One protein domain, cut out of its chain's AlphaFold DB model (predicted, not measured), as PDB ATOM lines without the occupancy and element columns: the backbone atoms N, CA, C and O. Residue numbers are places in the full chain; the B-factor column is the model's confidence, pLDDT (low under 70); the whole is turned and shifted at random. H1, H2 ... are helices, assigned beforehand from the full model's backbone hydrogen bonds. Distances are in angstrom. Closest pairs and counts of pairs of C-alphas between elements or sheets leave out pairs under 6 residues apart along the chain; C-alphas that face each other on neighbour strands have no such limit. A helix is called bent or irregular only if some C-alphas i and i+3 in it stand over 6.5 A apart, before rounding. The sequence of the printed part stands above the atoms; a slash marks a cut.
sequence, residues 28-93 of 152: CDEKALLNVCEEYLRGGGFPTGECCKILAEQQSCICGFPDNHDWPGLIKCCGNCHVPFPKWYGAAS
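Overview. This is residues 28 to 93 of the 152 residues of an uncharacterized protein of Tanacetum cinerariifolium (UniProt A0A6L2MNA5). Picture a small, rounded cluster of helices: the longest helix, H1, has two shorter helices packed at wide angles on different parts of it, H2 on residues 32 to 37 and H4 making a corner with residues 40 to 42. The short H3 follows just after H2, a long loop leads from H3 to H4, and a tail without a named element follows H4. You will find 66 residues printed, with four named helices in the order H1, H2, H3, H4 and no named strand; the class is all helix. The whole is compact, with a radius of gyration of the C-alphas of 10.4 A and spans of 28 by 22 by 19 A.

Arrangement. Start at H1, residues 30 to 43, which is irregular: the C-alphas of Val 36 and Glu 39 are 7.9 A apart, and its line is a rough one. With residues 32 to 37 alone it touches H2, residues 49 to 57; the closest C-alphas, those of Cys 37 and Cys 51, are 5.3 A apart. These two helices run opposite ways at a steep tilt of 59 degrees. With residues 40 to 42 alone H1 touches H4, residues 74 to 80, about perpendicular at 86 degrees; look at Leu 41 and Leu 74, whose C-alphas are the closest at 5.0 A. H2 and H4 only just touch, with 3 pairs of C-alphas within 8 A, the closest being those of Cys 52 and Cys 77 at 7.7 A. They run opposite ways at a steep tilt of 66 degrees. The helix packing is mostly crossed, with no touching pair at a shallow tilt. H3, residues 59 to 62, touches no helix: it and H2 meet only through their link, it is apart from H4, and it is only just apart from H1, the closest C-alphas being 8.1 A apart. In H2 and H4 every O i to N i+4 pair is within hydrogen-bond range, in H1 7 of 10 are, and H3 is too short for such a pair.

Along the chain. Find C-alpha 30 at (-8.438, -42.748, -38.713); from there H1 runs 17.4 A to C-alpha 43 at (-24.285, -49.763, -40.503). H2 goes from Gly 49 to Glu 57, 12.4 A, and H3 from Gln 59 to Ile 62, 5.5 A. H4 runs 9.8 A from Leu 74 to Asn 80, where you find C-alpha 80 at (-17.899, -59.336, -33.279).

Size, cuts and confidence. The two C-alphas farthest apart, those of Glu 50 and Ala 91, are 28.4 A apart. The printed part, residues 28 to 93, has no cut. The links from H1 to H2 and from H2 to H3 are tight; the link from H3 to H4, 11 residues, is long. Look to residues 81 to 93 for the stretch with no named element, its C-alphas 9 to 16 A from the mean of the C-alphas. The mean pLDDT of the printed part is 77.4, and residues 63 to 70 and 86 to 93 are under 70.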
ATOM      1  N   CYS A  28      -2.170 -43.482 -35.077       74.06
ATOM      2  CA  CYS A  28      -3.619 -43.449 -35.118       74.06
ATOM      3  C   CYS A  28      -4.051 -42.924 -36.484       74.06
ATOM      4  O   CYS A  28      -4.108 -41.715 -36.700       74.06
ATOM      5  N   ASP A  29      -4.301 -43.841 -37.413       80.50
ATOM      6  CA  ASP A  29      -4.720 -43.524 -38.766       80.50
ATOM      7  C   ASP A  29      -6.213 -43.804 -38.901       80.50
ATOM      8  O   ASP A  29      -6.652 -44.894 -39.277       80.50
ATOM      9  N   GLU A  30      -6.985 -42.768 -38.580       81.94
ATOM     10  CA  GLU A  30      -8.438 -42.748 -38.713       81.94
ATOM     11  C   GLU A  30      -8.884 -43.110 -40.129       81.94
ATOM     12  O   GLU A  30      -9.866 -43.826 -40.315       81.94
ATOM     13  N   LYS A  31      -8.138 -42.657 -41.145       82.06
ATOM     14  CA  LYS A  31      -8.480 -42.912 -42.544       82.06
ATOM     15  C   LYS A  31      -8.284 -44.376 -42.882       82.06
ATOM     16  O   LYS A  31      -9.112 -44.927 -43.598       82.06
ATOM     17  N   ALA A  32      -7.237 -45.016 -42.363       84.19
ATOM     18  CA  ALA A  32      -7.043 -46.453 -42.532       84.19
ATOM     19  C   ALA A  32      -8.161 -47.262 -41.857       84.19
ATOM     20  O   ALA A  32      -8.647 -48.230 -42.442       84.19
ATOM     21  N   LEU A  33      -8.608 -46.840 -40.667       85.44
ATOM     22  CA  LEU A  33      -9.727 -47.473 -39.976       85.44
ATOM     23  C   LEU A  33     -11.032 -47.310 -40.762       85.44
ATOM     24  O   LEU A  33     -11.696 -48.299 -41.054       85.44
ATOM     25  N   LEU A  34     -11.388 -46.080 -41.138       85.38
ATOM     26  CA  LEU A  34     -12.603 -45.793 -41.900       85.38
ATOM     27  C   LEU A  34     -12.584 -46.491 -43.263       85.38
ATOM     28  O   LEU A  34     -13.561 -47.131 -43.622       85.38
ATOM     29  N   ASN A  35     -11.465 -46.493 -43.984       86.62
ATOM     30  CA  ASN A  35     -11.396 -47.107 -45.311       86.62
ATOM     31  C   ASN A  35     -11.778 -48.603 -45.318       86.62
ATOM     32  O   ASN A  35     -12.316 -49.094 -46.305       86.62
ATOM     33  N   VAL A  36     -11.521 -49.329 -44.222       88.75
ATOM     34  CA  VAL A  36     -11.826 -50.769 -44.117       88.75
ATOM     35  C   VAL A  36     -13.080 -51.045 -43.280       88.75
ATOM     36  O   VAL A  36     -13.797 -52.013 -43.533       88.75
ATOM     37  N   CYS A  37     -13.365 -50.210 -42.278       88.25
ATOM     38  CA  CYS A  37     -14.423 -50.440 -41.297       88.25
ATOM     39  C   CYS A  37     -15.632 -49.500 -41.418       88.25
ATOM     40  O   CYS A  37     -16.600 -49.714 -40.691       88.25
ATOM     41  N   GLU A  38     -15.627 -48.475 -42.280       86.94
ATOM     42  CA  GLU A  38     -16.660 -47.418 -42.312       86.94
ATOM     43  C   GLU A  38     -18.080 -47.979 -42.431       86.94
ATOM     44  O   GLU A  38     -18.957 -47.591 -41.657       86.94
ATOM     45  N   GLU A  39     -18.311 -48.920 -43.348       85.62
ATOM     46  CA  GLU A  39     -19.638 -49.509 -43.555       85.62
ATOM     47  C   GLU A  39     -20.134 -50.265 -42.315       85.62
ATOM     48  O   GLU A  39     -21.320 -50.222 -41.979       85.62
ATOM     49  N   TYR A  40     -19.227 -50.912 -41.584       88.06
ATOM     50  CA  TYR A  40     -19.557 -51.659 -40.375       88.06
ATOM     51  C   TYR A  40     -19.738 -50.739 -39.167       88.06
ATOM     52  O   TYR A  40     -20.665 -50.936 -38.380       88.06
ATOM     53  N   LEU A  41     -18.918 -49.694 -39.062       85.62
ATOM     54  CA  LEU A  41     -19.000 -48.678 -38.015       85.62
ATOM     55  C   LEU A  41     -20.275 -47.832 -38.139       85.62
ATOM     56  O   LEU A  41     -20.893 -47.497 -37.129       85.62
ATOM     57  N   ARG A  42     -20.719 -47.536 -39.367       85.38
ATOM     58  CA  ARG A  42     -21.978 -46.820 -39.628       85.38
ATOM     59  C   ARG A  42     -23.207 -47.722 -39.632       85.38
ATOM     60  O   ARG A  42     -24.232 -47.346 -39.077       85.38
ATOM     61  N   GLY A  43     -23.131 -48.886 -40.274       79.38
ATOM     62  CA  GLY A  43     -24.285 -49.763 -40.503       79.38
ATOM     63  C   GLY A  43     -24.501 -50.827 -39.427       79.38
ATOM     64  O   GLY A  43     -25.609 -51.342 -39.282       79.38
ATOM     65  N   GLY A  44     -23.471 -51.166 -38.648       74.31
ATOM     66  CA  GLY A  44     -23.551 -52.204 -37.621       74.31
ATOM     67  C   GLY A  44     -23.709 -53.619 -38.192       74.31
ATOM     68  O   GLY A  44     -24.591 -54.358 -37.748       74.31
ATOM     69  N   GLY A  45     -22.873 -53.973 -39.173       78.44
ATOM     70  CA  GLY A  45     -22.813 -55.295 -39.812       78.44
ATOM     71  C   GLY A  45     -21.707 -56.212 -39.266       78.44
ATOM     72  O   GLY A  45     -21.018 -55.875 -38.306       78.44
ATOM     73  N   PHE A  46     -21.531 -57.384 -39.887       82.75
ATOM     74  CA  PHE A  46     -20.457 -58.319 -39.534       82.75
ATOM     75  C   PHE A  46     -19.121 -57.861 -40.149       82.75
ATOM     76  O   PHE A  46     -19.008 -57.891 -41.375       82.75
ATOM     77  N   PRO A  47     -18.134 -57.428 -39.344       87.94
ATOM     78  CA  PRO A  47     -16.885 -56.877 -39.858       87.94
ATOM     79  C   PRO A  47     -16.049 -57.936 -40.580       87.94
ATOM     80  O   PRO A  47     -16.085 -59.124 -40.250       87.94
ATOM     81  N   THR A  48     -15.253 -57.500 -41.556       89.75
ATOM     82  CA  THR A  48     -14.226 -58.356 -42.158       89.75
ATOM     83  C   THR A  48     -13.096 -58.627 -41.163       89.75
ATOM     84  O   THR A  48     -12.842 -57.841 -40.249       89.75
ATOM     85  N   GLY A  49     -12.358 -59.724 -41.363       88.56
ATOM     86  CA  GLY A  49     -11.185 -60.028 -40.535       88.56
ATOM     87  C   GLY A  49     -10.106 -58.937 -40.595       88.56
ATOM     88  O   GLY A  49      -9.411 -58.703 -39.610       88.56
ATOM     89  N   GLU A  50     -10.007 -58.229 -41.722       88.56
ATOM     90  CA  GLU A  50      -9.092 -57.098 -41.895       88.56
ATOM     91  C   GLU A  50      -9.525 -55.887 -41.061       88.56
ATOM     92  O   GLU A  50      -8.702 -55.307 -40.354       88.56
ATOM     93  N   CYS A  51     -10.829 -55.588 -41.035       88.38
ATOM     94  CA  CYS A  51     -11.381 -54.564 -40.155       88.38
ATOM     95  C   CYS A  51     -11.101 -54.884 -38.679       88.38
ATOM     96  O   CYS A  51     -10.603 -54.031 -37.949       88.38
ATOM     97  N   CYS A  52     -11.341 -56.123 -38.240       89.25
ATOM     98  CA  CYS A  52     -11.070 -56.518 -36.855       89.25
ATOM     99  C   CYS A  52      -9.594 -56.388 -36.471       89.25
ATOM    100  O   CYS A  52      -9.288 -55.982 -35.351       89.25
ATOM    101  N   LYS A  53      -8.683 -56.705 -37.395       89.12
ATOM    102  CA  LYS A  53      -7.245 -56.566 -37.167       89.12
ATOM    103  C   LYS A  53      -6.861 -55.100 -36.951       89.12
ATOM    104  O   LYS A  53      -6.213 -54.790 -35.957       89.12
ATOM    105  N   ILE A  54      -7.320 -54.205 -37.826       87.81
ATOM    106  CA  ILE A  54      -7.045 -52.764 -37.716       87.81
ATOM    107  C   ILE A  54      -7.701 -52.182 -36.458       87.81
ATOM    108  O   ILE A  54      -7.083 -51.392 -35.750       87.81
ATOM    109  N   LEU A  55      -8.924 -52.606 -36.133       85.25
ATOM    110  CA  LEU A  55      -9.647 -52.165 -34.939       85.25
ATOM    111  C   LEU A  55      -8.925 -52.572 -33.643       85.25
ATOM    112  O   LEU A  55      -8.895 -51.797 -32.689       85.25
ATOM    113  N   ALA A  56      -8.327 -53.766 -33.612       83.62
ATOM    114  CA  ALA A  56      -7.517 -54.230 -32.489       83.62
ATOM    115  C   ALA A  56      -6.181 -53.474 -32.388       83.62
ATOM    116  O   ALA A  56      -5.772 -53.094 -31.292       83.62
ATOM    117  N   GLU A  57      -5.520 -53.208 -33.519       85.31
ATOM    118  CA  GLU A  57      -4.266 -52.441 -33.570       85.31
ATOM    119  C   GLU A  57      -4.468 -50.972 -33.160       85.31
ATOM    120  O   GLU A  57      -3.629 -50.397 -32.470       85.31
ATOM    121  N   GLN A  58      -5.602 -50.377 -33.533       83.12
ATOM    122  CA  GLN A  58      -5.945 -48.983 -33.245       83.12
ATOM    123  C   GLN A  58      -6.849 -48.810 -32.014       83.12
ATOM    124  O   GLN A  58      -7.436 -47.744 -31.824       83.12
ATOM    125  N   GLN A  59      -6.972 -49.817 -31.145       75.94
ATOM    126  CA  GLN A  59      -7.905 -49.770 -30.012       75.94
ATOM    127  C   GLN A  59      -7.693 -48.538 -29.109       75.94
ATOM    128  O   GLN A  59      -8.651 -47.904 -28.662       75.94
ATOM    129  N   SER A  60      -6.435 -48.168 -28.862       73.56
ATOM    130  CA  SER A  60      -6.064 -46.982 -28.079       73.56
ATOM    131  C   SER A  60      -6.456 -45.664 -28.761       73.56
ATOM    132  O   SER A  60      -6.743 -44.676 -28.082       73.56
ATOM    133  N   CYS A  61      -6.511 -45.658 -30.093       76.94
ATOM    134  CA  CYS A  61      -6.819 -44.503 -30.930       76.94
ATOM    135  C   CYS A  61      -8.316 -44.220 -31.026       76.94
ATOM    136  O   CYS A  61      -8.700 -43.055 -31.096       76.94
ATOM    137  N   ILE A  62      -9.160 -45.256 -30.948       75.50
ATOM    138  CA  ILE A  62     -10.627 -45.122 -30.992       75.50
ATOM    139  C   ILE A  62     -11.114 -44.151 -29.912       75.50
ATOM    140  O   ILE A  62     -11.971 -43.314 -30.168       75.50
ATOM    141  N   CYS A  63     -10.515 -44.199 -28.717       69.25
ATOM    142  CA  CYS A  63     -10.813 -43.278 -27.617       69.25
ATOM    143  C   CYS A  63     -10.330 -41.837 -27.842       69.25
ATOM    144  O   CYS A  63     -10.653 -40.951 -27.050       69.25
ATOM    145  N   GLY A  64      -9.476 -41.628 -28.838       66.44
ATOM    146  CA  GLY A  64      -8.774 -40.384 -29.077       66.44
ATOM    147  C   GLY A  64      -9.184 -39.636 -30.333       66.44
ATOM    148  O   GLY A  64      -8.723 -38.497 -30.457       66.44
ATOM    149  N   PHE A  65     -10.005 -40.232 -31.207       69.69
ATOM    150  CA  PHE A  65     -10.456 -39.576 -32.428       69.69
ATOM    151  C   PHE A  65     -11.208 -38.279 -32.082       69.69
ATOM    152  O   PHE A  65     -12.110 -38.295 -31.242       69.69
ATOM    153  N   PRO A  66     -10.751 -37.135 -32.625       54.19
ATOM    154  CA  PRO A  66     -11.236 -35.809 -32.248       54.19
ATOM    155  C   PRO A  66     -12.627 -35.518 -32.809       54.19
ATOM    156  O   PRO A  66     -13.360 -34.710 -32.238       54.19
ATOM    157  N   ASP A  67     -12.986 -36.188 -33.900       56.19
ATOM    158  CA  ASP A  67     -14.310 -36.129 -34.474       56.19
ATOM    159  C   ASP A  67     -15.174 -37.172 -33.769       56.19
ATOM    160  O   ASP A  67     -14.905 -38.373 -33.816       56.19
ATOM    161  N   ASN A  68     -16.201 -36.691 -33.066       51.84
ATOM    162  CA  ASN A  68     -17.292 -37.498 -32.533       51.84
ATOM    163  C   ASN A  68     -18.010 -38.177 -33.702       51.84
ATOM    164  O   ASN A  68     -19.091 -37.762 -34.124       51.84
ATOM    165  N   HIS A  69     -17.400 -39.206 -34.270       60.53
ATOM    166  CA  HIS A  69     -18.098 -40.076 -35.168       60.53
ATOM    167  C   HIS A  69     -19.092 -40.853 -34.319       60.53
ATOM    168  O   HIS A  69     -18.726 -41.780 -33.594       60.53
ATOM    169  N   ASP A  70     -20.359 -40.455 -34.397       68.75
ATOM    170  CA  ASP A  70     -21.465 -41.331 -34.043       68.75
ATOM    171  C   ASP A  70     -21.357 -42.563 -34.950       68.75
ATOM    172  O   ASP A  70     -21.843 -42.587 -36.082       68.75
ATOM    173  N   TRP A  71     -20.624 -43.567 -34.476       80.88
ATOM    174  CA  TRP A  71     -20.450 -44.867 -35.107       80.88
ATOM    175  C   TRP A  71     -21.409 -45.851 -34.448       80.88
ATOM    176  O   TRP A  71     -20.958 -46.706 -33.692       80.88
ATOM    177  N   PRO A  72     -22.729 -45.792 -34.700       81.06
ATOM    178  CA  PRO A  72     -23.714 -46.613 -33.990       81.06
ATOM    179  C   PRO A  72     -23.410 -48.120 -34.069       81.06
ATOM    180  O   PRO A  72     -23.797 -48.882 -33.184       81.06
ATOM    181  N   GLY A  73     -22.681 -48.552 -35.101       83.19
ATOM    182  CA  GLY A  73     -22.201 -49.915 -35.282       83.19
ATOM    183  C   GLY A  73     -20.955 -50.295 -34.477       83.19
ATOM    184  O   GLY A  73     -20.641 -51.481 -34.432       83.19
ATOM    185  N   LEU A  74     -20.272 -49.363 -33.803       82.62
ATOM    186  CA  LEU A  74     -19.029 -49.615 -33.064       82.62
ATOM    187  C   LEU A  74     -19.205 -50.707 -32.009       82.62
ATOM    188  O   LEU A  74     -18.343 -51.574 -31.894       82.62
ATOM    189  N   ILE A  75     -20.343 -50.736 -31.297       80.56
ATOM    190  CA  ILE A  75     -20.600 -51.808 -30.321       80.56
ATOM    191  C   ILE A  75     -20.655 -53.175 -31.013       80.56
ATOM    192  O   ILE A  75     -20.066 -54.152 -30.559       80.56
ATOM    193  N   LYS A  76     -21.340 -53.258 -32.151       83.19
ATOM    194  CA  LYS A  76     -21.451 -54.517 -32.892       83.19
ATOM    195  C   LYS A  76     -20.105 -54.928 -33.492       83.19
ATOM    196  O   LYS A  76     -19.754 -56.100 -33.437       83.19
ATOM    197  N   CYS A  77     -19.328 -53.972 -34.001       83.62
ATOM    198  CA  CYS A  77     -17.978 -54.212 -34.506       83.62
ATOM    199  C   CYS A  77     -17.045 -54.738 -33.416       83.62
ATOM    200  O   CYS A  77     -16.458 -55.801 -33.588       83.62
ATOM    201  N   CYS A  78     -16.931 -54.034 -32.289       83.00
ATOM    202  CA  CYS A  78     -16.076 -54.447 -31.178       83.00
ATOM    203  C   CYS A  78     -16.522 -55.798 -30.597       83.00
ATOM    204  O   CYS A  78     -15.673 -56.653 -30.357       83.00
ATOM    205  N   GLY A  79     -17.834 -56.037 -30.468       82.56
ATOM    206  CA  GLY A  79     -18.379 -57.326 -30.036       82.56
ATOM    207  C   GLY A  79     -18.002 -58.473 -30.977       82.56
ATOM    208  O   GLY A  79     -17.454 -59.478 -30.531       82.56
ATOM    209  N   ASN A  80     -18.210 -58.302 -32.285       84.56
ATOM    210  CA  ASN A  80     -17.899 -59.336 -33.279       84.56
ATOM    211  C   ASN A  80     -16.389 -59.582 -33.430       84.56
ATOM    212  O   ASN A  80     -15.969 -60.704 -33.710       84.56
ATOM    213  N   CYS A  81     -15.571 -58.547 -33.239       84.50
ATOM    214  CA  CYS A  81     -14.116 -58.640 -33.299       84.50
ATOM    215  C   CYS A  81     -13.468 -59.057 -31.966       84.50
ATOM    216  O   CYS A  81     -12.248 -59.190 -31.920       84.50
ATOM    217  N   HIS A  82     -14.248 -59.248 -30.894       84.62
ATOM    218  CA  HIS A  82     -13.757 -59.471 -29.526       84.62
ATOM    219  C   HIS A  82     -12.756 -58.400 -29.047       84.62
ATOM    220  O   HIS A  82     -11.806 -58.692 -28.321       84.62
ATOM    221  N   VAL A  83     -12.968 -57.147 -29.457       82.81
ATOM    222  CA  VAL A  83     -12.148 -56.003 -29.041       82.81
ATOM    223  C   VAL A  83     -12.823 -55.323 -27.843       82.81
ATOM    224  O   VAL A  83     -14.024 -55.051 -27.901       82.81
ATOM    225  N   PRO A  84     -12.092 -55.017 -26.754       78.56
ATOM    226  CA  PRO A  84     -12.680 -54.391 -25.573       78.56
ATOM    227  C   PRO A  84     -13.262 -53.008 -25.879       78.56
ATOM    228  O   PRO A  84     -12.628 -52.184 -26.547       78.56
ATOM    229  N   PHE A  85     -14.447 -52.736 -25.331       71.56
ATOM    230  CA  PHE A  85     -15.174 -51.495 -25.577       71.56
ATOM    231  C   PHE A  85     -14.540 -50.270 -24.901       71.56
ATOM    232  O   PHE A  85     -14.092 -50.348 -23.751       71.56
ATOM    233  N   PRO A  86     -14.577 -49.100 -25.561       68.12
ATOM    234  CA  PRO A  86     -14.234 -47.840 -24.925       68.12
ATOM    235  C   PRO A  86     -15.281 -47.438 -23.872       68.12
ATOM    236  O   PRO A  86     -16.485 -47.439 -24.119       68.12
ATOM    237  N   LYS A  87     -14.805 -47.030 -22.690       66.62
ATOM    238  CA  LYS A  87     -15.632 -46.740 -21.499       66.62
ATOM    239  C   LYS A  87     -16.642 -45.597 -21.690       66.62
ATOM    240  O   LYS A  87     -17.633 -45.533 -20.974       66.62
ATOM    241  N   TRP A  88     -16.383 -44.682 -22.623       64.56
ATOM    242  CA  TRP A  88     -17.214 -43.498 -22.878       64.56
ATOM    243  C   TRP A  88     -18.379 -43.764 -23.842       64.56
ATOM    244  O   TRP A  88     -19.318 -42.976 -23.892       64.56
ATOM    245  N   TYR A  89     -18.358 -44.883 -24.567       59.97
ATOM    246  CA  TYR A  89     -19.345 -45.175 -25.609       59.97
ATOM    247  C   TYR A  89     -20.733 -45.561 -25.050       59.97
ATOM    248  O   TYR A  89     -21.708 -45.632 -25.787       59.97
ATOM    249  N   GLY A  90     -20.846 -45.776 -23.734       52.31
ATOM    250  CA  GLY A  90     -22.082 -46.206 -23.068       52.31
ATOM    251  C   GLY A  90     -22.975 -45.095 -22.503       52.31
ATOM    252  O   GLY A  90     -24.041 -45.408 -21.989       52.31
ATOM    253  N   ALA A  91     -22.574 -43.819 -22.558       49.91
ATOM    254  CA  ALA A  91     -23.342 -42.744 -21.913       49.91
ATOM    255  C   ALA A  91     -24.355 -42.038 -22.835       49.91
ATOM    256  O   ALA A  91     -25.242 -41.355 -22.331       49.91
ATOM    257  N   ALA A  92     -24.228 -42.172 -24.160       45.28
ATOM    258  CA  ALA A  92     -24.956 -41.314 -25.102       45.28
ATOM    259  C   ALA A  92     -25.910 -42.038 -26.070       45.28
ATOM    260  O   ALA A  92     -26.713 -41.360 -26.704       45.28
ATOM    261  N   SER A  93     -25.856 -43.369 -26.213       45.06
ATOM    262  CA  SER A  93     -26.409 -44.009 -27.423       45.06
ATOM    263  C   SER A  93     -27.282 -45.261 -27.244       45.06
ATOM    264  O   SER A  93     -27.693 -45.819 -28.261       45.06
TER     265      SER A  93